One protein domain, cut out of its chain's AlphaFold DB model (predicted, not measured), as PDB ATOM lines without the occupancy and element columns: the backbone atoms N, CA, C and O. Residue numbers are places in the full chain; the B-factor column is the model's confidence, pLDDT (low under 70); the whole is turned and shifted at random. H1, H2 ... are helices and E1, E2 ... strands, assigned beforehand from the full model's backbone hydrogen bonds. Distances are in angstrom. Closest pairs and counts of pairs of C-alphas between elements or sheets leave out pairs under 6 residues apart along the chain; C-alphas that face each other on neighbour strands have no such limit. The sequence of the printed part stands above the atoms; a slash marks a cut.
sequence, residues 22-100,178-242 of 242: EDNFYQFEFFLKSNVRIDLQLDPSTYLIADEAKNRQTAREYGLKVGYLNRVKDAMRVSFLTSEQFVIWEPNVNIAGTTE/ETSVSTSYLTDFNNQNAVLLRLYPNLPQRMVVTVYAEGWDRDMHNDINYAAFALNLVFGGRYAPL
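Overview. This is residues 22 to 100 and 178 to 242 of the 242 residues of an uncharacterized protein of Firmicutes bacterium (UniProt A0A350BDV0). A twisted sheet of four strands, E1, E7, E4 and E5, has a long, narrow strand ribbon over one face. E2 followed by E3 makes one side of the ribbon and E8 running on into E9 the other, with E6 added beside E2; the two layers are only partly face to face. H1, H2 and H5 cluster at one end of the long axis, beyond the sheet, while short H4 sits near E5. The 144 printed residues hold five named helices and nine strands, in the order E1 E2 E3 H1 H2 H3 E4 E5 H4 E6 E7 H5 E8 E9; the three sheets, E1-E7-E4-E5, E6-E2-E9 and E3-E8, are antiparallel and the class is mixed. The whole is compact, with a radius of gyration of the C-alphas of 16.9 A, and only just elongated, spanning 58 by 29 by 27 A.

Along the chain. The largest sheet holds E1, residues 25 to 32, 22.2 A long from C-alpha 25 at (3.947, 30.313, -14.817); E7, residues 205 to 213, 26.6 A; E4, residues 76 to 81, 16.6 A; and E5, residues 86 to 90, 13.4 A. E2 is residues 38 to 42, E3 47 to 50, E6 197 to 199, E8 229 to 232, and E9 235 to 239, ending at C-alpha 239 (3.115, 32.237, 17.926). H1, residues 52 to 62, spans 15.1 A; H2 is residues 66 to 69, H3 72 to 75, H4 183 to 186 and H5 218 to 224.

Arrangement. In the largest sheet N 28 and O 209 of E1 and E7 are 2.8 A apart, and N 79 and O 210 of E4 and E7 2.8 A. E4 and E5 form a hairpin, with N 80 and O 87 at 2.8 A. E3 and E4 are near each other, with 5 pairs of C-alphas within 10 A. E3 pairs with E8 through N 49 and O 230, 3.0 A. E8 runs on into E9 at 16 degrees. E2 pairs with E9 through N 41 and O 236, 2.9 A, and with E6 through N 40 and O 197, 2.8 A. H3 and H4 only graze the largest sheet; the closest C-alphas of H4 and E5 are those of Thr 183 and Trp 89, 6.8 A. H1 touches H2, closest at the C-alphas of Ala 59 and Val 66, 5.3 A. H2 touches H5, closest at the C-alphas of Leu 69 and Ile 224, 4.8 A. H1 and H5 have each O i to N i+4 pair within hydrogen-bond range; H2, H3 and H4 are too short for such a pair.

Size, cuts and confidence. The C-alphas of Gly 63 and Leu 242, the two farthest apart, are 58.3 A apart. Residues 101 to 177 are not printed, and C-alphas 100 and 178 are 6.6 A apart across this cut, which lies in the link from E5 to H4. Of the links that are printed whole, H4 to E6 is short and the others are tight. Mean pLDDT of the printed part is 89.6; residues 215 to 222 and 241 to 242 are under 70.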
ATOM      1  N   GLU A  22      11.402  29.246 -17.858       77.69
ATOM      2  CA  GLU A  22      11.505  30.675 -18.203       77.69
ATOM      3  C   GLU A  22      10.146  31.300 -18.574       77.69
ATOM      4  O   GLU A  22      10.016  32.523 -18.619       77.69
ATOM      5  N   ASP A  23       9.120  30.478 -18.811       74.88
ATOM      6  CA  ASP A  23       7.771  30.884 -19.211       74.88
ATOM      7  C   ASP A  23       6.684  29.965 -18.607       74.88
ATOM      8  O   ASP A  23       6.975  29.031 -17.860       74.88
ATOM      9  N   ASN A  24       5.408  30.248 -18.910       74.62
ATOM     10  CA  ASN A  24       4.244  29.421 -18.544       74.62
ATOM     11  C   ASN A  24       3.994  29.232 -17.034       74.62
ATOM     12  O   ASN A  24       3.475  28.202 -16.595       74.62
ATOM     13  N   PHE A  25       4.294  30.256 -16.235       85.00
ATOM     14  CA  PHE A  25       3.947  30.313 -14.817       85.00
ATOM     15  C   PHE A  25       3.299  31.648 -14.447       85.00
ATOM     16  O   PHE A  25       3.521  32.677 -15.086       85.00
ATOM     17  N   TYR A  26       2.523  31.641 -13.365       88.38
ATOM     18  CA  TYR A  26       2.033  32.855 -12.717       88.38
ATOM     19  C   TYR A  26       2.811  33.085 -11.432       88.38
ATOM     20  O   TYR A  26       2.944  32.164 -10.631       88.38
ATOM     21  N   GLN A  27       3.287  34.307 -11.213       92.12
ATOM     22  CA  GLN A  27       4.021  34.669 -10.005       92.12
ATOM     23  C   GLN A  27       3.326  35.813  -9.268       92.12
ATOM     24  O   GLN A  27       2.914  36.805  -9.870       92.12
ATOM     25  N   PHE A  28       3.240  35.678  -7.949       93.75
ATOM     26  CA  PHE A  28       2.641  36.642  -7.039       93.75
ATOM     27  C   PHE A  28       3.635  36.975  -5.930       93.75
ATOM     28  O   PHE A  28       4.276  36.083  -5.374       93.75
ATOM     29  N   GLU A  29       3.744  38.252  -5.574       96.06
ATOM     30  CA  GLU A  29       4.534  38.683  -4.422       96.06
ATOM     31  C   GLU A  29       3.616  39.107  -3.278       96.06
ATOM     32  O   GLU A  29       2.744  39.962  -3.438       96.06
ATOM     33  N   PHE A  30       3.848  38.530  -2.104       94.81
ATOM     34  CA  PHE A  30       3.171  38.873  -0.864       94.81
ATOM     35  C   PHE A  30       4.154  39.557   0.081       94.81
ATOM     36  O   PHE A  30       5.244  39.048   0.351       94.81
ATOM     37  N   PHE A  31       3.735  40.696   0.627       95.06
ATOM     38  CA  PHE A  31       4.446  41.398   1.689       95.06
ATOM     39  C   PHE A  31       3.659  41.238   2.983       95.06
ATOM     40  O   PHE A  31       2.562  41.775   3.136       95.06
ATOM     41  N   LEU A  32       4.219  40.468   3.909       94.12
ATOM     42  CA  LEU A  32       3.565  40.053   5.141       94.12
ATOM     43  C   LEU A  32       4.229  40.760   6.321       94.12
ATOM     44  O   LEU A  32       5.454  40.840   6.408       94.12
ATOM     45  N   LYS A  33       3.422  41.284   7.243       93.75
ATOM     46  CA  LYS A  33       3.894  41.948   8.462       93.75
ATOM     47  C   LYS A  33       3.071  41.468   9.646       93.75
ATOM     48  O   LYS A  33       1.855  41.354   9.552       93.75
ATOM     49  N   SER A  34       3.743  41.257  10.770       93.06
ATOM     50  CA  SER A  34       3.119  40.942  12.052       93.06
ATOM     51  C   SER A  34       3.642  41.886  13.134       93.06
ATOM     52  O   SER A  34       4.758  42.399  13.043       93.06
ATOM     53  N   ASN A  35       2.837  42.141  14.160       93.38
ATOM     54  CA  ASN A  35       3.259  42.850  15.372       93.38
ATOM     55  C   ASN A  35       3.949  41.921  16.389       93.38
ATOM     56  O   ASN A  35       4.573  42.405  17.329       93.38
ATOM     57  N   VAL A  36       3.853  40.606  16.192       92.25
ATOM     58  CA  VAL A  36       4.474  39.563  17.018       92.25
ATOM     59  C   VAL A  36       5.285  38.602  16.154       92.25
ATOM     60  O   VAL A  36       5.127  38.577  14.932       92.25
ATOM     61  N   ARG A  37       6.147  37.793  16.774       93.56
ATOM     62  CA  ARG A  37       6.867  36.747  16.051       93.56
ATOM     63  C   ARG A  37       5.919  35.584  15.723       93.56
ATOM     64  O   ARG A  37       5.250  35.054  16.611       93.56
ATOM     65  N   ILE A  38       5.851  35.228  14.441       93.81
ATOM     66  CA  ILE A  38       4.987  34.163  13.916       93.81
ATOM     67  C   ILE A  38       5.800  33.287  12.974       93.81
ATOM     68  O   ILE A  38       6.378  33.792  12.012       93.81
ATOM     69  N   ASP A  39       5.776  31.981  13.211       94.31
ATOM     70  CA  ASP A  39       6.214  30.998  12.228       94.31
ATOM     71  C   ASP A  39       5.006  30.666  11.340       94.31
ATOM     72  O   ASP A  39       3.997  30.128  11.809       94.31
ATOM     73  N   LEU A  40       5.071  31.094  10.079       94.69
ATOM     74  CA  LEU A  40       3.985  31.000   9.109       94.69
ATOM     75  C   LEU A  40       4.070  29.676   8.347       94.69
ATOM     76  O   LEU A  40       5.119  29.324   7.805       94.69
ATOM     77  N   GLN A  41       2.949  28.969   8.279       94.50
ATOM     78  CA  GLN A  41       2.795  27.678   7.611       94.50
ATOM     79  C   GLN A  41       1.539  27.679   6.742       94.50
ATOM     80  O   GLN A  41       0.697  28.577   6.838       94.50
ATOM     81  N   LEU A  42       1.412  26.668   5.887       95.62
ATOM     82  CA  LEU A  42       0.189  26.453   5.128       95.62
ATOM     83  C   LEU A  42      -0.908  25.934   6.069       95.62
ATOM     84  O   LEU A  42      -0.664  25.051   6.887       95.62
ATOM     85  N   ASP A  43      -2.117  26.470   5.960       95.69
ATOM     86  CA  ASP A  43      -3.269  25.959   6.701       95.69
ATOM     87  C   ASP A  43      -3.912  24.764   5.963       95.69
ATOM     88  O   ASP A  43      -3.984  24.798   4.729       95.69
ATOM     89  N   PRO A  44      -4.425  23.734   6.673       93.88
ATOM     90  CA  PRO A  44      -5.134  22.597   6.079       93.88
ATOM     91  C   PRO A  44      -6.323  22.946   5.176       93.88
ATOM     92  O   PRO A  44      -6.729  22.114   4.369       93.88
ATOM     93  N   SER A  45      -6.900  24.145   5.300       95.62
ATOM     94  CA  SER A  45      -7.957  24.636   4.405       95.62
ATOM     95  C   SER A  45      -7.447  25.121   3.041       95.62
ATOM     96  O   SER A  45      -8.250  25.489   2.179       95.62
ATOM     97  N   THR A  46      -6.132  25.118   2.818       96.81
ATOM     98  CA  THR A  46      -5.536  25.368   1.505       96.81
ATOM     99  C   THR A  46      -5.886  24.252   0.529       96.81
ATOM    100  O   THR A  46      -5.799  23.070   0.857       96.81
ATOM    101  N   TYR A  47      -6.253  24.620  -0.698       96.44
ATOM    102  CA  TYR A  47      -6.585  23.654  -1.739       96.44
ATOM    103  C   TYR A  47      -6.268  24.168  -3.141       96.44
ATOM    104  O   TYR A  47      -6.248  25.372  -3.404       96.44
ATOM    105  N   LEU A  48      -6.098  23.214  -4.054       96.06
ATOM    106  CA  LEU A  48      -6.122  23.430  -5.491       96.06
ATOM    107  C   LEU A  48      -7.097  22.418  -6.094       96.06
ATOM    108  O   LEU A  48      -6.900  21.209  -5.975       96.06
ATOM    109  N   ILE A  49      -8.170  22.912  -6.710       97.06
ATOM    110  CA  ILE A  49      -9.226  22.082  -7.303       97.06
ATOM    111  C   ILE A  49      -9.523  22.524  -8.732       97.06
ATOM    112  O   ILE A  49      -9.367  23.691  -9.077       97.06
ATOM    113  N   ALA A  50      -9.998  21.597  -9.560       96.31
ATOM    114  CA  ALA A  50     -10.488  21.927 -10.891       96.31
ATOM    115  C   ALA A  50     -11.809  22.708 -10.792       96.31
ATOM    116  O   ALA A  50     -12.685  22.352 -10.001       96.31
ATOM    117  N   ASP A  51     -11.987  23.729 -11.632       97.50
ATOM    118  CA  ASP A  51     -13.293  24.360 -11.829       97.50
ATOM    119  C   ASP A  51     -14.103  23.494 -12.799       97.50
ATOM    120  O   ASP A  51     -14.112  23.696 -14.016       97.50
ATOM    121  N   GLU A  52     -14.759  22.466 -12.260       96.75
ATOM    122  CA  GLU A  52     -15.462  21.475 -13.076       96.75
ATOM    123  C   GLU A  52     -16.595  22.079 -13.914       96.75
ATOM    124  O   GLU A  52     -16.908  21.572 -14.996       96.75
ATOM    125  N   ALA A  53     -17.233  23.147 -13.426       97.31
ATOM    126  CA  ALA A  53     -18.305  23.817 -14.145       97.31
ATOM    127  C   ALA A  53     -17.746  24.530 -15.380       97.31
ATOM    128  O   ALA A  53     -18.246  24.318 -16.491       97.31
ATOM    129  N   LYS A  54     -16.669  25.305 -15.201       97.19
ATOM    130  CA  LYS A  54     -15.994  25.989 -16.303       97.19
ATOM    131  C   LYS A  54     -15.358  24.999 -17.275       97.19
ATOM    132  O   LYS A  54     -15.579  25.116 -18.477       97.19
ATOM    133  N   ASN A  55     -14.695  23.957 -16.779       96.81
ATOM    134  CA  ASN A  55     -14.099  22.910 -17.613       96.81
ATOM    135  C   ASN A  55     -15.139  22.147 -18.432       96.81
ATOM    136  O   ASN A  55     -14.889  21.803 -19.583       96.81
ATOM    137  N   ARG A  56     -16.338  21.908 -17.890       97.50
ATOM    138  CA  ARG A  56     -17.441  21.304 -18.652       97.50
ATOM    139  C   ARG A  56     -17.950  22.227 -19.757       97.50
ATOM    140  O   ARG A  56     -18.329  21.732 -20.817       97.50
ATOM    141  N   GLN A  57     -17.985  23.537 -19.515       96.75
ATOM    142  CA  GLN A  57     -18.314  24.520 -20.547       96.75
ATOM    143  C   GLN A  57     -17.254  24.506 -21.655       96.75
ATOM    144  O   GLN A  57     -17.607  24.292 -22.812       96.75
ATOM    145  N   THR A  58     -15.976  24.631 -21.293       95.12
ATOM    146  CA  THR A  58     -14.840  24.578 -22.221       95.12
ATOM    147  C   THR A  58     -14.841  23.282 -23.037       95.12
ATOM    148  O   THR A  58     -14.732  23.313 -24.258       95.12
ATOM    149  N   ALA A  59     -15.050  22.131 -22.394       94.69
ATOM    150  CA  ALA A  59     -15.114  20.838 -23.072       94.69
ATOM    151  C   ALA A  59     -16.168  20.803 -24.191       94.69
ATOM    152  O   ALA A  59     -15.917  20.255 -25.260       94.69
ATOM    153  N   ARG A  60     -17.341  21.411 -23.967       96.00
ATOM    154  CA  ARG A  60     -18.404  21.497 -24.981       96.00
ATOM    155  C   ARG A  60     -18.056  22.464 -26.108       96.00
ATOM    156  O   ARG A  60     -18.368  22.169 -27.253       96.00
ATOM    157  N   GLU A  61     -17.447  23.599 -25.776       96.06
ATOM    158  CA  GLU A  61     -17.088  24.650 -26.734       96.06
ATOM    159  C   GLU A  61     -15.996  24.192 -27.708       96.06
ATOM    160  O   GLU A  61     -16.101  24.441 -28.906       96.06
ATOM    161  N   TYR A  62     -15.000  23.457 -27.208       91.50
ATOM    162  CA  TYR A  62     -13.819  23.044 -27.977       91.50
ATOM    163  C   TYR A  62     -13.808  21.553 -28.355       91.50
ATOM    164  O   TYR A  62     -12.835  21.071 -28.925       91.50
ATOM    165  N   GLY A  63     -14.866  20.798 -28.034       91.06
ATOM    166  CA  GLY A  63     -14.941  19.359 -28.326       91.06
ATOM    167  C   GLY A  63     -13.924  18.507 -27.550       91.06
ATOM    168  O   GLY A  63     -13.489  17.470 -28.042       91.06
ATOM    169  N   LEU A  64     -13.538  18.937 -26.346       88.81
ATOM    170  CA  LEU A  64     -12.530  18.282 -25.502       88.81
ATOM    171  C   LEU A  64     -13.168  17.325 -24.484       88.81
ATOM    172  O   LEU A  64     -14.363  17.383 -24.187       88.81
ATOM    173  N   LYS A  65     -12.353  16.458 -23.872       89.69
ATOM    174  CA  LYS A  65     -12.804  15.599 -22.769       89.69
ATOM    175  C   LYS A  65     -12.677  16.342 -21.440       89.69
ATOM    176  O   LYS A  65     -11.575  16.642 -20.994       89.69
ATOM    177  N   VAL A  66     -13.799  16.550 -20.744       92.06
ATOM    178  CA  VAL A  66     -13.815  17.200 -19.413       92.06
ATOM    179  C   VAL A  66     -12.883  16.521 -18.401       92.06
ATOM    180  O   VAL A  66     -12.283  17.188 -17.565       92.06
ATOM    181  N   GLY A  67     -12.732  15.196 -18.502       89.44
ATOM    182  CA  GLY A  67     -11.839  14.428 -17.639       89.44
ATOM    183  C   GLY A  67     -10.365  14.795 -17.809       89.44
ATOM    184  O   GLY A  67      -9.635  14.704 -16.833       89.44
ATOM    185  N   TYR A  68      -9.943  15.232 -19.000       86.31
ATOM    186  CA  TYR A  68      -8.576  15.695 -19.254       86.31
ATOM    187  C   TYR A  68      -8.360  17.093 -18.676       86.31
ATOM    188  O   TYR A  68      -7.447  17.278 -17.880       86.31
ATOM    189  N   LEU A  69      -9.288  18.024 -18.920       90.25
ATOM    190  CA  LEU A  69      -9.228  19.373 -18.340       90.25
ATOM    191  C   LEU A  69      -9.174  19.339 -16.803       90.25
ATOM    192  O   LEU A  69      -8.394  20.053 -16.184       90.25
ATOM    193  N   ASN A  70      -9.958  18.464 -16.165       92.75
ATOM    194  CA  ASN A  70      -9.974  18.349 -14.706       92.75
ATOM    195  C   ASN A  70      -8.677  17.778 -14.100       92.75
ATOM    196  O   ASN A  70      -8.505  17.895 -12.886       92.75
ATOM    197  N   ARG A  71      -7.756  17.217 -14.903       88.31
ATOM    198  CA  ARG A  71      -6.416  16.805 -14.437       88.31
ATOM    199  C   ARG A  71      -5.532  17.985 -14.058       88.31
ATOM    200  O   ARG A  71      -4.536  17.783 -13.375       88.31
ATOM    201  N   VAL A  72      -5.919  19.215 -14.415       89.00
ATOM    202  CA  VAL A  72      -5.233  20.435 -13.968       89.00
ATOM    203  C   VAL A  72      -4.991  20.429 -12.458       89.00
ATOM    204  O   VAL A  72      -3.931  20.828 -11.998       89.00
ATOM    205  N   LYS A  73      -5.918  19.881 -11.665       90.44
ATOM    206  CA  LYS A  73      -5.764  19.847 -10.207       90.44
ATOM    207  C   LYS A  73      -4.617  18.954  -9.711       90.44
ATOM    208  O   LYS A  73      -4.108  19.186  -8.622       90.44
ATOM    209  N   ASP A  74      -4.264  17.934 -10.484       86.44
ATOM    210  CA  ASP A  74      -3.226  16.953 -10.154       86.44
ATOM    211  C   ASP A  74      -1.872  17.377 -10.756       86.44
ATOM    212  O   ASP A  74      -0.801  17.011 -10.281       86.44
ATOM    213  N   ALA A  75      -1.928  18.187 -11.810       85.50
ATOM    214  CA  ALA A  75      -0.783  18.638 -12.582       85.50
ATOM    215  C   ALA A  75      -0.167  19.956 -12.109       85.50
ATOM    216  O   ALA A  75       1.023  20.207 -12.301       85.50
ATOM    217  N   MET A  76      -0.989  20.840 -11.548       89.06
ATOM    218  CA  MET A  76      -0.509  22.128 -11.077       89.06
ATOM    219  C   MET A  76       0.336  21.950  -9.822       89.06
ATOM    220  O   MET A  76       0.053  21.137  -8.945       89.06
ATOM    221  N   ARG A  77       1.373  22.763  -9.736       91.12
ATOM    222  CA  ARG A  77       2.296  22.856  -8.621       91.12
ATOM    223  C   ARG A  77       2.340  24.299  -8.152       91.12
ATOM    224  O   ARG A  77       2.141  25.238  -8.930       91.12
ATOM    225  N   VAL A  78       2.599  24.480  -6.863       94.75
ATOM    226  CA  VAL A  78       2.717  25.809  -6.261       94.75
ATOM    227  C   VAL A  78       4.020  25.874  -5.493       94.75
ATOM    228  O   VAL A  78       4.220  25.114  -4.554       94.75
ATOM    229  N   SER A  79       4.919  26.775  -5.861       95.00
ATOM    230  CA  SER A  79       6.170  26.960  -5.136       95.00
ATOM    231  C   SER A  79       6.141  28.201  -4.260       95.00
ATOM    232  O   SER A  79       5.593  29.229  -4.659       95.00
ATOM    233  N   PHE A  80       6.807  28.126  -3.115       96.25
ATOM    234  CA  PHE A  80       7.002  29.228  -2.185       96.25
ATOM    235  C   PHE A  80       8.495  29.531  -2.088       96.25
ATOM    236  O   PHE A  80       9.278  28.670  -1.689       96.25
ATOM    237  N   LEU A  81       8.883  30.754  -2.443       95.81
ATOM    238  CA  LEU A  81      10.230  31.281  -2.258       95.81
ATOM    239  C   LEU A  81      10.204  32.371  -1.184       95.81
ATOM    240  O   LEU A  81       9.546  33.406  -1.334       95.81
ATOM    241  N   THR A  82      10.943  32.147  -0.106       95.19
ATOM    242  CA  THR A  82      11.041  33.054   1.043       95.19
ATOM    243  C   THR A  82      12.499  33.255   1.452       95.19
ATOM    244  O   THR A  82      13.408  32.697   0.841       95.19
ATOM    245  N   SER A  83      12.743  34.063   2.488       91.31
ATOM    246  CA  SER A  83      14.068  34.156   3.117       91.31
ATOM    247  C   SER A  83      14.531  32.838   3.738       91.31
ATOM    248  O   SER A  83      15.730  32.643   3.917       91.31
ATOM    249  N   GLU A  84      13.590  31.960   4.089       90.81
ATOM    250  CA  GLU A  84      13.863  30.733   4.833       90.81
ATOM    251  C   GLU A  84      14.128  29.555   3.898       90.81
ATOM    252  O   GLU A  84      15.002  28.737   4.178       90.81
ATOM    253  N   GLN A  85      13.362  29.442   2.807       92.00
ATOM    254  CA  GLN A  85      13.454  28.297   1.910       92.00
ATOM    255  C   GLN A  85      12.826  28.530   0.532       92.00
ATOM    256  O   GLN A  85      12.063  29.470   0.305       92.00
ATOM    257  N   PHE A  86      13.138  27.599  -0.372       93.12
ATOM    258  CA  PHE A  86      12.379  27.343  -1.587       93.12
ATOM    259  C   PHE A  86      11.756  25.951  -1.500       93.12
ATOM    260  O   PHE A  86      12.473  24.970  -1.301       93.12
ATOM    261  N   VAL A  87      10.437  25.867  -1.647       94.38
ATOM    262  CA  VAL A  87       9.698  24.604  -1.556       94.38
ATOM    263  C   VAL A  87       8.607  24.541  -2.614       94.38
ATOM    264  O   VAL A  87       7.941  25.536  -2.886       94.38
ATOM    265  N   ILE A  88       8.426  23.360  -3.202       94.12
ATOM    266  CA  ILE A  88       7.381  23.066  -4.183       94.12
ATOM    267  C   ILE A  88       6.308  22.228  -3.495       94.12
ATOM    268  O   ILE A  88       6.592  21.148  -2.984       94.12
ATOM    269  N   TRP A  89       5.077  22.722  -3.492       94.94
ATOM    270  CA  TRP A  89       3.896  21.999  -3.054       94.94
ATOM    271  C   TRP A  89       3.277  21.234  -4.224       94.94
ATOM    272  O   TRP A  89       2.887  21.829  -5.235       94.94
ATOM    273  N   GLU A  90       3.158  19.922  -4.045       93.56
ATOM    274  CA  GLU A  90       2.382  19.024  -4.893       93.56
ATOM    275  C   GLU A  90       1.006  18.783  -4.240       93.56
ATOM    276  O   GLU A  90       0.904  18.080  -3.223       93.56
ATOM    277  N   PRO A  91      -0.063  19.419  -4.752       91.94
ATOM    278  CA  PRO A  91      -1.403  19.249  -4.215       91.94
ATOM    279  C   PRO A  91      -1.965  17.869  -4.569       91.94
ATOM    280  O   PRO A  91      -1.573  17.243  -5.546       91.94
ATOM    281  N   ASN A  92      -2.958  17.420  -3.799       92.25
ATOM    282  CA  ASN A  92      -3.786  16.249  -4.120       92.25
ATOM    283  C   ASN A  92      -3.056  14.890  -4.181       92.25
ATOM    284  O   ASN A  92      -3.631  13.912  -4.659       92.25
ATOM    285  N   VAL A  93      -1.849  14.786  -3.614       90.19
ATOM    286  CA  VAL A  93      -1.113  13.518  -3.476       90.19
ATOM    287  C   VAL A  93      -0.865  13.133  -2.020       90.19
ATOM    288  O   VAL A  93      -0.688  13.978  -1.140       90.19
ATOM    289  N   ASN A  94      -0.805  11.823  -1.768       89.75
ATOM    290  CA  ASN A  94      -0.402  11.281  -0.467       89.75
ATOM    291  C   ASN A  94       1.123  11.263  -0.301       89.75
ATOM    292  O   ASN A  94       1.627  11.426   0.809       89.75
ATOM    293  N   ILE A  95       1.843  11.035  -1.401       89.31
ATOM    294  CA  ILE A  95       3.302  10.964  -1.465       89.31
ATOM    295  C   ILE A  95       3.726  11.891  -2.599       89.31
ATOM    296  O   ILE A  95       3.361  11.642  -3.744       89.31
ATOM    297  N   ALA A  96       4.453  12.951  -2.258       90.38
ATOM    298  CA  ALA A  96       4.975  13.908  -3.226       90.38
ATOM    299  C   ALA A  96       6.346  13.486  -3.771       90.38
ATOM    300  O   ALA A  96       6.993  12.592  -3.217       90.38
ATOM    301  N   GLY A  97       6.783  14.136  -4.848       85.50
ATOM    302  CA  GLY A  97       8.104  13.931  -5.446       85.50
ATOM    303  C   GLY A  97       8.248  12.571  -6.130       85.50
ATOM    304  O   GLY A  97       9.336  11.993  -6.190       85.50
ATOM    305  N   THR A  98       7.129  12.011  -6.593       85.62
ATOM    306  CA  THR A  98       7.124  10.729  -7.311       85.62
ATOM    307  C   THR A  98       7.239  10.893  -8.818       85.62
ATOM    308  O   THR A  98       7.589   9.917  -9.484       85.62
ATOM    309  N   THR A  99       7.004  12.100  -9.347       81.00
ATOM    310  CA  THR A  99       7.174  12.373 -10.772       81.00
ATOM    311  C   THR A  99       8.625  12.180 -11.181       81.00
ATOM    312  O   THR A  99       9.535  12.788 -10.617       81.00
ATOM    313  N   GLU A 100       8.825  11.317 -12.171       83.88
ATOM    314  CA  GLU A 100      10.119  11.048 -12.781       83.88
ATOM    315  C   GLU A 100      10.327  11.938 -14.000       83.88
ATOM    316  O   GLU A 100       9.442  12.118 -14.835       83.88
ATOM    317  N   GLU A 178      11.070  14.972  -9.260       84.81
ATOM    318  CA  GLU A 178      10.651  16.238  -8.673       84.81
ATOM    319  C   GLU A 178      10.991  16.255  -7.177       84.81
ATOM    320  O   GLU A 178      10.745  15.300  -6.441       84.81
ATOM    321  N   THR A 179      11.573  17.359  -6.713       88.94
ATOM    322  CA  THR A 179      11.742  17.608  -5.281       88.94
ATOM    323  C   THR A 179      10.588  18.479  -4.805       88.94
ATOM    324  O   THR A 179      10.671  19.707  -4.839       88.94
ATOM    325  N   SER A 180       9.509  17.835  -4.373       92.06
ATOM    326  CA  SER A 180       8.287  18.480  -3.892       92.06
ATOM    327  C   SER A 180       7.797  17.849  -2.587       92.06
ATOM    328  O   SER A 180       8.293  16.815  -2.132       92.06
ATOM    329  N   VAL A 181       6.852  18.522  -1.936       95.12
ATOM    330  CA  VAL A 181       6.250  18.099  -0.670       95.12
ATOM    331  C   VAL A 181       4.730  18.080  -0.775       95.12
ATOM    332  O   VAL A 181       4.125  18.861  -1.509       95.12
ATOM    333  N   SER A 182       4.103  17.188  -0.013       95.62
ATOM    334  CA  SER A 182       2.650  17.032   0.013       95.62
ATOM    335  C   SER A 182       1.976  18.129   0.840       95.62
ATOM    336  O   SER A 182       2.602  18.797   1.669       95.62
ATOM    337  N   THR A 183       0.652  18.250   0.699       95.38
ATOM    338  CA  THR A 183      -0.162  19.094   1.590       95.38
ATOM    339  C   THR A 183       0.057  18.726   3.057       95.38
ATOM    340  O   THR A 183       0.312  19.604   3.873       95.38
ATOM    341  N   SER A 184       0.037  17.429   3.390       95.12
ATOM    342  CA  SER A 184       0.203  16.955   4.771       95.12
ATOM    343  C   SER A 184       1.536  17.372   5.393       95.12
ATOM    344  O   SER A 184       1.570  17.663   6.586       95.12
ATOM    345  N   TYR A 185       2.608  17.453   4.599       95.38
ATOM    346  CA  TYR A 185       3.898  17.959   5.056       95.38
ATOM    347  C   TYR A 185       3.821  19.448   5.406       95.38
ATOM    348  O   TYR A 185       4.232  19.835   6.497       95.38
ATOM    349  N   LEU A 186       3.285  20.279   4.502       94.69
ATOM    350  CA  LEU A 186       3.252  21.740   4.666       94.69
ATOM    351  C   LEU A 186       2.267  22.220   5.731       94.69
ATOM    352  O   LEU A 186       2.453  23.298   6.295       94.69
ATOM    353  N   THR A 187       1.234  21.425   6.003       94.50
ATOM    354  CA  THR A 187       0.212  21.733   7.006       94.50
ATOM    355  C   THR A 187       0.486  21.076   8.358       94.50
ATOM    356  O   THR A 187      -0.293  21.249   9.297       94.50
ATOM    357  N   ASP A 188       1.567  20.295   8.486       92.94
ATOM    358  CA  ASP A 188       1.996  19.778   9.783       92.94
ATOM    359  C   ASP A 188       2.658  20.895  10.579       92.94
ATOM    360  O   ASP A 188       3.854  21.181  10.478       92.94
ATOM    361  N   PHE A 189       1.862  21.516  11.436       89.94
ATOM    362  CA  PHE A 189       2.357  22.601  12.251       89.94
ATOM    363  C   PHE A 189       3.455  22.178  13.253       89.94
ATOM    364  O   PHE A 189       4.170  23.030  13.780       89.94
ATOM    365  N   ASN A 190       3.615  20.882  13.550       89.75
ATOM    366  CA  ASN A 190       4.701  20.383  14.401       89.75
ATOM    367  C   ASN A 190       6.025  20.214  13.647       89.75
ATOM    368  O   ASN A 190       7.079  20.122  14.281       89.75
ATOM    369  N   ASN A 191       5.990  20.214  12.317       90.88
ATOM    370  CA  ASN A 191       7.166  20.107  11.476       90.88
ATOM    371  C   ASN A 191       7.822  21.483  11.281       90.88
ATOM    372  O   ASN A 191       7.349  22.321  10.518       90.88
ATOM    373  N   GLN A 192       8.968  21.703  11.927       88.69
ATOM    374  CA  GLN A 192       9.732  22.951  11.794       88.69
ATOM    375  C   GLN A 192      10.245  23.206  10.367       88.69
ATOM    376  O   GLN A 192      10.469  24.358   9.998       88.69
ATOM    377  N   ASN A 193      10.393  22.159   9.549       91.00
ATOM    378  CA  ASN A 193      10.798  22.294   8.148       91.00
ATOM    379  C   ASN A 193       9.631  22.733   7.242       91.00
ATOM    380  O   ASN A 193       9.857  23.209   6.133       91.00
ATOM    381  N   ALA A 194       8.385  22.638   7.719       92.69
ATOM    382  CA  ALA A 194       7.203  23.126   7.010       92.69
ATOM    383  C   ALA A 194       6.949  24.633   7.207       92.69
ATOM    384  O   ALA A 194       6.015  25.178   6.620       92.69
ATOM    385  N   VAL A 195       7.759  25.320   8.025       94.31
ATOM    386  CA  VAL A 195       7.689  26.780   8.212       94.31
ATOM    387  C   VAL A 195       8.094  27.483   6.924       94.31
ATOM    388  O   VAL A 195       9.271  27.549   6.582       94.31
ATOM    389  N   LEU A 196       7.113  28.039   6.216       95.06
ATOM    390  CA  LEU A 196       7.325  28.745   4.956       95.06
ATOM    391  C   LEU A 196       8.066  30.062   5.175       95.06
ATOM    392  O   LEU A 196       8.938  30.414   4.386       95.06
ATOM    393  N   LEU A 197       7.721  30.804   6.227       95.19
ATOM    394  CA  LEU A 197       8.283  32.126   6.493       95.19
ATOM    395  C   LEU A 197       8.235  32.457   7.984       95.19
ATOM    396  O   LEU A 197       7.236  32.190   8.648       95.19
ATOM    397  N   ARG A 198       9.276  33.110   8.501       94.38
ATOM    398  CA  ARG A 198       9.291  33.643   9.867       94.38
ATOM    399  C   ARG A 198       9.019  35.139   9.841       94.38
ATOM    400  O   ARG A 198       9.799  35.917   9.299       94.38
ATOM    401  N   LEU A 199       7.900  35.551  10.424       94.50
ATOM    402  CA  LEU A 199       7.560  36.959  10.587       94.50
ATOM    403  C   LEU A 199       8.146  37.464  11.898       94.50
ATOM    404  O   LEU A 199       7.868  36.911  12.961       94.50
ATOM    405  N   TYR A 200       8.917  38.543  11.825       93.31
ATOM    406  CA  TYR A 200       9.452  39.230  12.996       93.31
ATOM    407  C   TYR A 200       8.618  40.480  13.314       93.31
ATOM    408  O   TYR A 200       8.074  41.101  12.393       93.31
ATOM    409  N   PRO A 201       8.523  40.886  14.595       94.19
ATOM    410  CA  PRO A 201       7.747  42.051  14.996       94.19
ATOM    411  C   PRO A 201       8.117  43.297  14.196       94.19
ATOM    412  O   PRO A 201       9.255  43.757  14.203       94.19
ATOM    413  N   ASN A 202       7.118  43.860  13.525       92.50
ATOM    414  CA  ASN A 202       7.198  45.079  12.734       92.50
ATOM    415  C   ASN A 202       8.180  45.069  11.554       92.50
ATOM    416  O   ASN A 202       8.370  46.122  10.944       92.50
ATOM    417  N   LEU A 203       8.721  43.907  11.179       94.38
ATOM    418  CA  LEU A 203       9.603  43.746  10.029       94.38
ATOM    419  C   LEU A 203       8.829  43.083   8.878       94.38
ATOM    420  O   LEU A 203       8.488  41.904   8.991       94.38
ATOM    421  N   PRO A 204       8.519  43.811   7.789       95.12
ATOM    422  CA  PRO A 204       7.911  43.214   6.609       95.12
ATOM    423  C   PRO A 204       8.809  42.129   6.019       95.12
ATOM    424  O   PRO A 204      10.020  42.314   5.902       95.12
ATOM    425  N   GLN A 205       8.202  41.022   5.621       95.75
ATOM    426  CA  GLN A 205       8.864  39.900   4.974       95.75
ATOM    427  C   GLN A 205       8.198  39.618   3.632       95.75
ATOM    428  O   GLN A 205       6.989  39.808   3.477       95.75
ATOM    429  N   ARG A 206       8.995  39.172   2.660       96.50
ATOM    430  CA  ARG A 206       8.523  38.862   1.310       96.50
ATOM    431  C   ARG A 206       8.358  37.356   1.139       96.50
ATOM    432  O   ARG A 206       9.259  36.592   1.477       96.50
ATOM    433  N   MET A 207       7.246  36.959   0.540       96.69
ATOM    434  CA  MET A 207       7.021  35.621   0.009       96.69
ATOM    435  C   MET A 207       6.671  35.741  -1.469       96.69
ATOM    436  O   MET A 207       5.764  36.486  -1.832       96.69
ATOM    437  N   VAL A 208       7.390  35.015  -2.316       96.88
ATOM    438  CA  VAL A 208       7.062  34.879  -3.734       96.88
ATOM    439  C   VAL A 208       6.382  33.530  -3.918       96.88
ATOM    440  O   VAL A 208       6.927  32.502  -3.515       96.88
ATOM    441  N   VAL A 209       5.183  33.539  -4.486       96.12
ATOM    442  CA  VAL A 209       4.417  32.333  -4.794       96.12
ATOM    443  C   VAL A 209       4.336  32.189  -6.299       96.12
ATOM    444  O   VAL A 209       3.887  33.113  -6.977       96.12
ATOM    445  N   THR A 210       4.723  31.026  -6.808       94.75
ATOM    446  CA  THR A 210       4.657  30.721  -8.238       94.75
ATOM    447  C   THR A 210       3.753  29.524  -8.466       94.75
ATOM    448  O   THR A 210       3.877  28.510  -7.789       94.75
ATOM    449  N   VAL A 211       2.835  29.648  -9.414       92.06
ATOM    450  CA  VAL A 211       1.915  28.598  -9.843       92.06
ATOM    451  C   VAL A 211       2.351  28.154 -11.231       92.06
ATOM    452  O   VAL A 211       2.415  28.980 -12.144       92.06
ATOM    453  N   TYR A 212       2.659  26.871 -11.388       86.56
ATOM    454  CA  TYR A 212       3.166  26.311 -12.639       86.56
ATOM    455  C   TYR A 212       2.534  24.946 -12.909       86.56
ATOM    456  O   TYR A 212       2.194  24.216 -11.980       86.56
ATOM    457  N   ALA A 213       2.338  24.613 -14.182       80.88
ATOM    458  CA  ALA A 213       2.010  23.247 -14.571       80.88
ATOM    459  C   ALA A 213       3.303  22.435 -14.578       80.88
ATOM    460  O   ALA A 213       4.298  22.895 -15.137       80.88
ATOM    461  N   GLU A 214       3.305  21.249 -13.971       70.00
ATOM    462  CA  GLU A 214       4.479  20.384 -14.019       70.00
ATOM    463  C   GLU A 214       4.856  20.070 -15.476       70.00
ATOM    464  O   GLU A 214       4.087  19.497 -16.250       70.00
ATOM    465  N   GLY A 215       6.047  20.526 -15.861       58.44
ATOM    466  CA  GLY A 215       6.493  20.602 -17.241       58.44
ATOM    467  C   GLY A 215       7.193  19.342 -17.712       58.44
ATOM    468  O   GLY A 215       8.352  19.414 -18.079       58.44
ATOM    469  N   TRP A 216       6.520  18.200 -17.756       58.34
ATOM    470  CA  TRP A 216       7.081  17.052 -18.483       58.34
ATOM    471  C   TRP A 216       6.163  16.532 -19.561       58.34
ATOM    472  O   TRP A 216       6.647  16.023 -20.562       58.34
ATOM    473  N   ASP A 217       4.858  16.707 -19.439       55.88
ATOM    474  CA  ASP A 217       3.925  16.133 -20.392       55.88
ATOM    475  C   ASP A 217       3.366  17.202 -21.317       55.88
ATOM    476  O   ASP A 217       2.543  18.023 -20.915       55.88
ATOM    477  N   ARG A 218       3.854  17.217 -22.563       56.31
ATOM    478  CA  ARG A 218       3.318  18.086 -23.613       56.31
ATOM    479  C   ARG A 218       1.838  17.793 -23.839       56.31
ATOM    480  O   ARG A 218       1.085  18.734 -24.063       56.31
ATOM    481  N   ASP A 219       1.418  16.538 -23.734       57.56
ATOM    482  CA  ASP A 219       0.028  16.143 -23.925       57.56
ATOM    483  C   ASP A 219      -0.812  16.464 -22.706       57.56
ATOM    484  O   ASP A 219      -1.904  16.988 -22.871       57.56
ATOM    485  N   MET A 220      -0.284  16.323 -21.490       65.69
ATOM    486  CA  MET A 220      -0.940  16.875 -20.302       65.69
ATOM    487  C   MET A 220      -1.054  18.397 -20.403       65.69
ATOM    488  O   MET A 220      -2.108  18.944 -20.106       65.69
ATOM    489  N   HIS A 221       0.001  19.091 -20.837       68.44
ATOM    490  CA  HIS A 221      -0.013  20.537 -21.030       68.44
ATOM    491  C   HIS A 221      -1.069  20.929 -22.065       68.44
ATOM    492  O   HIS A 221      -1.859  21.827 -21.798       68.44
ATOM    493  N   ASN A 222      -1.157  20.216 -23.193       69.19
ATOM    494  CA  ASN A 222      -2.214  20.392 -24.191       69.19
ATOM    495  C   ASN A 222      -3.607  20.099 -23.603       69.19
ATOM    496  O   ASN A 222      -4.540  20.881 -23.805       69.19
ATOM    497  N   ASP A 223      -3.734  19.012 -22.843       72.31
ATOM    498  CA  ASP A 223      -4.960  18.538 -22.199       72.31
ATOM    499  C   ASP A 223      -5.491  19.535 -21.170       72.31
ATOM    500  O   ASP A 223      -6.707  19.640 -21.000       72.31
ATOM    501  N   ILE A 224      -4.603  20.265 -20.485       80.38
ATOM    502  CA  ILE A 224      -4.965  21.250 -19.460       80.38
ATOM    503  C   ILE A 224      -4.841  22.705 -19.928       80.38
ATOM    504  O   ILE A 224      -5.179  23.600 -19.160       80.38
ATOM    505  N   ASN A 225      -4.413  22.974 -21.165       80.12
ATOM    506  CA  ASN A 225      -4.175  24.344 -21.650       80.12
ATOM    507  C   ASN A 225      -5.445  25.215 -21.594       80.12
ATOM    508  O   ASN A 225      -5.396  26.417 -21.352       80.12
ATOM    509  N   TYR A 226      -6.611  24.590 -21.772       86.81
ATOM    510  CA  TYR A 226      -7.913  25.256 -21.668       86.81
ATOM    511  C   TYR A 226      -8.596  25.055 -20.308       86.81
ATOM    512  O   TYR A 226      -9.767  25.413 -20.136       86.81
ATOM    513  N   ALA A 227      -7.910  24.431 -19.354       91.44
ATOM    514  CA  ALA A 227      -8.486  24.124 -18.062       91.44
ATOM    515  C   ALA A 227      -8.561  25.366 -17.170       91.44
ATOM    516  O   ALA A 227      -7.736  26.275 -17.212       91.44
ATOM    517  N   ALA A 228      -9.563  25.362 -16.308       94.38
ATOM    518  CA  ALA A 228      -9.760  26.297 -15.227       94.38
ATOM    519  C   ALA A 228      -9.637  25.556 -13.891       94.38
ATOM    520  O   ALA A 228     -10.060  24.402 -13.736       94.38
ATOM    521  N   PHE A 229      -9.057  26.240 -12.913       95.19
ATOM    522  CA  PHE A 229      -8.875  25.748 -11.557       95.19
ATOM    523  C   PHE A 229      -9.027  26.891 -10.556       95.19
ATOM    524  O   PHE A 229      -8.875  28.064 -10.897       95.19
ATOM    525  N   ALA A 230      -9.315  26.527  -9.313       96.06
ATOM    526  CA  ALA A 230      -9.321  27.431  -8.178       96.06
ATOM    527  C   ALA A 230      -8.177  27.057  -7.235       96.06
ATOM    528  O   ALA A 230      -8.060  25.906  -6.808       96.06
ATOM    529  N   LEU A 231      -7.353  28.050  -6.908       96.31
ATOM    530  CA  LEU A 231      -6.315  27.967  -5.891       96.31
ATOM    531  C   LEU A 231      -6.730  28.840  -4.705       96.31
ATOM    532  O   LEU A 231      -6.892  30.050  -4.849       96.31
ATOM    533  N   ASN A 232      -6.881  28.224  -3.537       96.44
ATOM    534  CA  ASN A 232      -7.115  28.914  -2.276       96.44
ATOM    535  C   ASN A 232      -5.901  28.713  -1.377       96.44
ATOM    536  O   ASN A 232      -5.680  27.604  -0.901       96.44
ATOM    537  N   LEU A 233      -5.133  29.776  -1.151       96.00
ATOM    538  CA  LEU A 233      -3.985  29.766  -0.250       96.00
ATOM    539  C   LEU A 233      -4.381  30.389   1.082       96.00
ATOM    540  O   LEU A 233      -4.699  31.576   1.152       96.00
ATOM    541  N   VAL A 234      -4.336  29.583   2.137       95.69
ATOM    542  CA  VAL A 234      -4.606  30.014   3.506       95.69
ATOM    543  C   VAL A 234      -3.362  29.751   4.335       95.69
ATOM    544  O   VAL A 234      -2.784  28.665   4.292       95.69
ATOM    545  N   PHE A 235      -2.944  30.757   5.093       93.56
ATOM    546  CA  PHE A 235      -1.764  30.670   5.938       93.56
ATOM    547  C   PHE A 235      -2.178  30.663   7.403       93.56
ATOM    548  O   PHE A 235      -2.929  31.530   7.852       93.56
ATOM    549  N   GLY A 236      -1.660  29.690   8.145       90.56
ATOM    550  CA  GLY A 236      -1.754  29.637   9.594       90.56
ATOM    551  C   GLY A 236      -0.447  30.098  10.228       90.56
ATOM    552  O   GLY A 236       0.624  30.005   9.629       90.56
ATOM    553  N   GLY A 237      -0.521  30.598  11.456       84.00
ATOM    554  CA  GLY A 237       0.648  31.067  12.190       84.00
ATOM    555  C   GLY A 237       0.734  30.437  13.568       84.00
ATOM    556  O   GLY A 237      -0.243  30.456  14.317       84.00
ATOM    557  N   ARG A 238       1.912  29.931  13.937       87.62
ATOM    558  CA  ARG A 238       2.227  29.628  15.337       87.62
ATOM    559  C   ARG A 238       2.923  30.822  15.963       87.62
ATOM    560  O   ARG A 238       3.927  31.307  15.444       87.62
ATOM    561  N   TYR A 239       2.395  31.283  17.094       85.44
ATOM    562  CA  TYR A 239       3.115  32.237  17.926       85.44
ATOM    563  C   TYR A 239       4.423  31.592  18.387       85.44
ATOM    564  O   TYR A 239       4.404  30.535  19.020       85.44
ATOM    565  N   ALA A 240       5.541  32.240  18.081       76.75
ATOM    566  CA  ALA A 240       6.853  31.827  18.544       76.75
ATOM    567  C   ALA A 240       7.404  32.955  19.428       76.75
ATOM    568  O   ALA A 240       7.640  34.047  18.918       76.75
ATOM    569  N   PRO A 241       7.582  32.751  20.747       69.50
ATOM    570  CA  PRO A 241       8.213  33.756  21.594       69.50
ATOM    571  C   PRO A 241       9.634  34.066  21.092       69.50
ATOM    572  O   PRO A 241      10.281  33.215  20.473       69.50
ATOM    573  N   LEU A 242      10.095  35.299  21.308       61.03
ATOM    574  CA  LEU A 242      11.483  35.692  21.041       61.03
ATOM    575  C   LEU A 242      12.444  35.011  22.017       61.03
ATOM    576  O   LEU A 242      12.097  34.944  23.217       61.03
TER     577      LEU A 242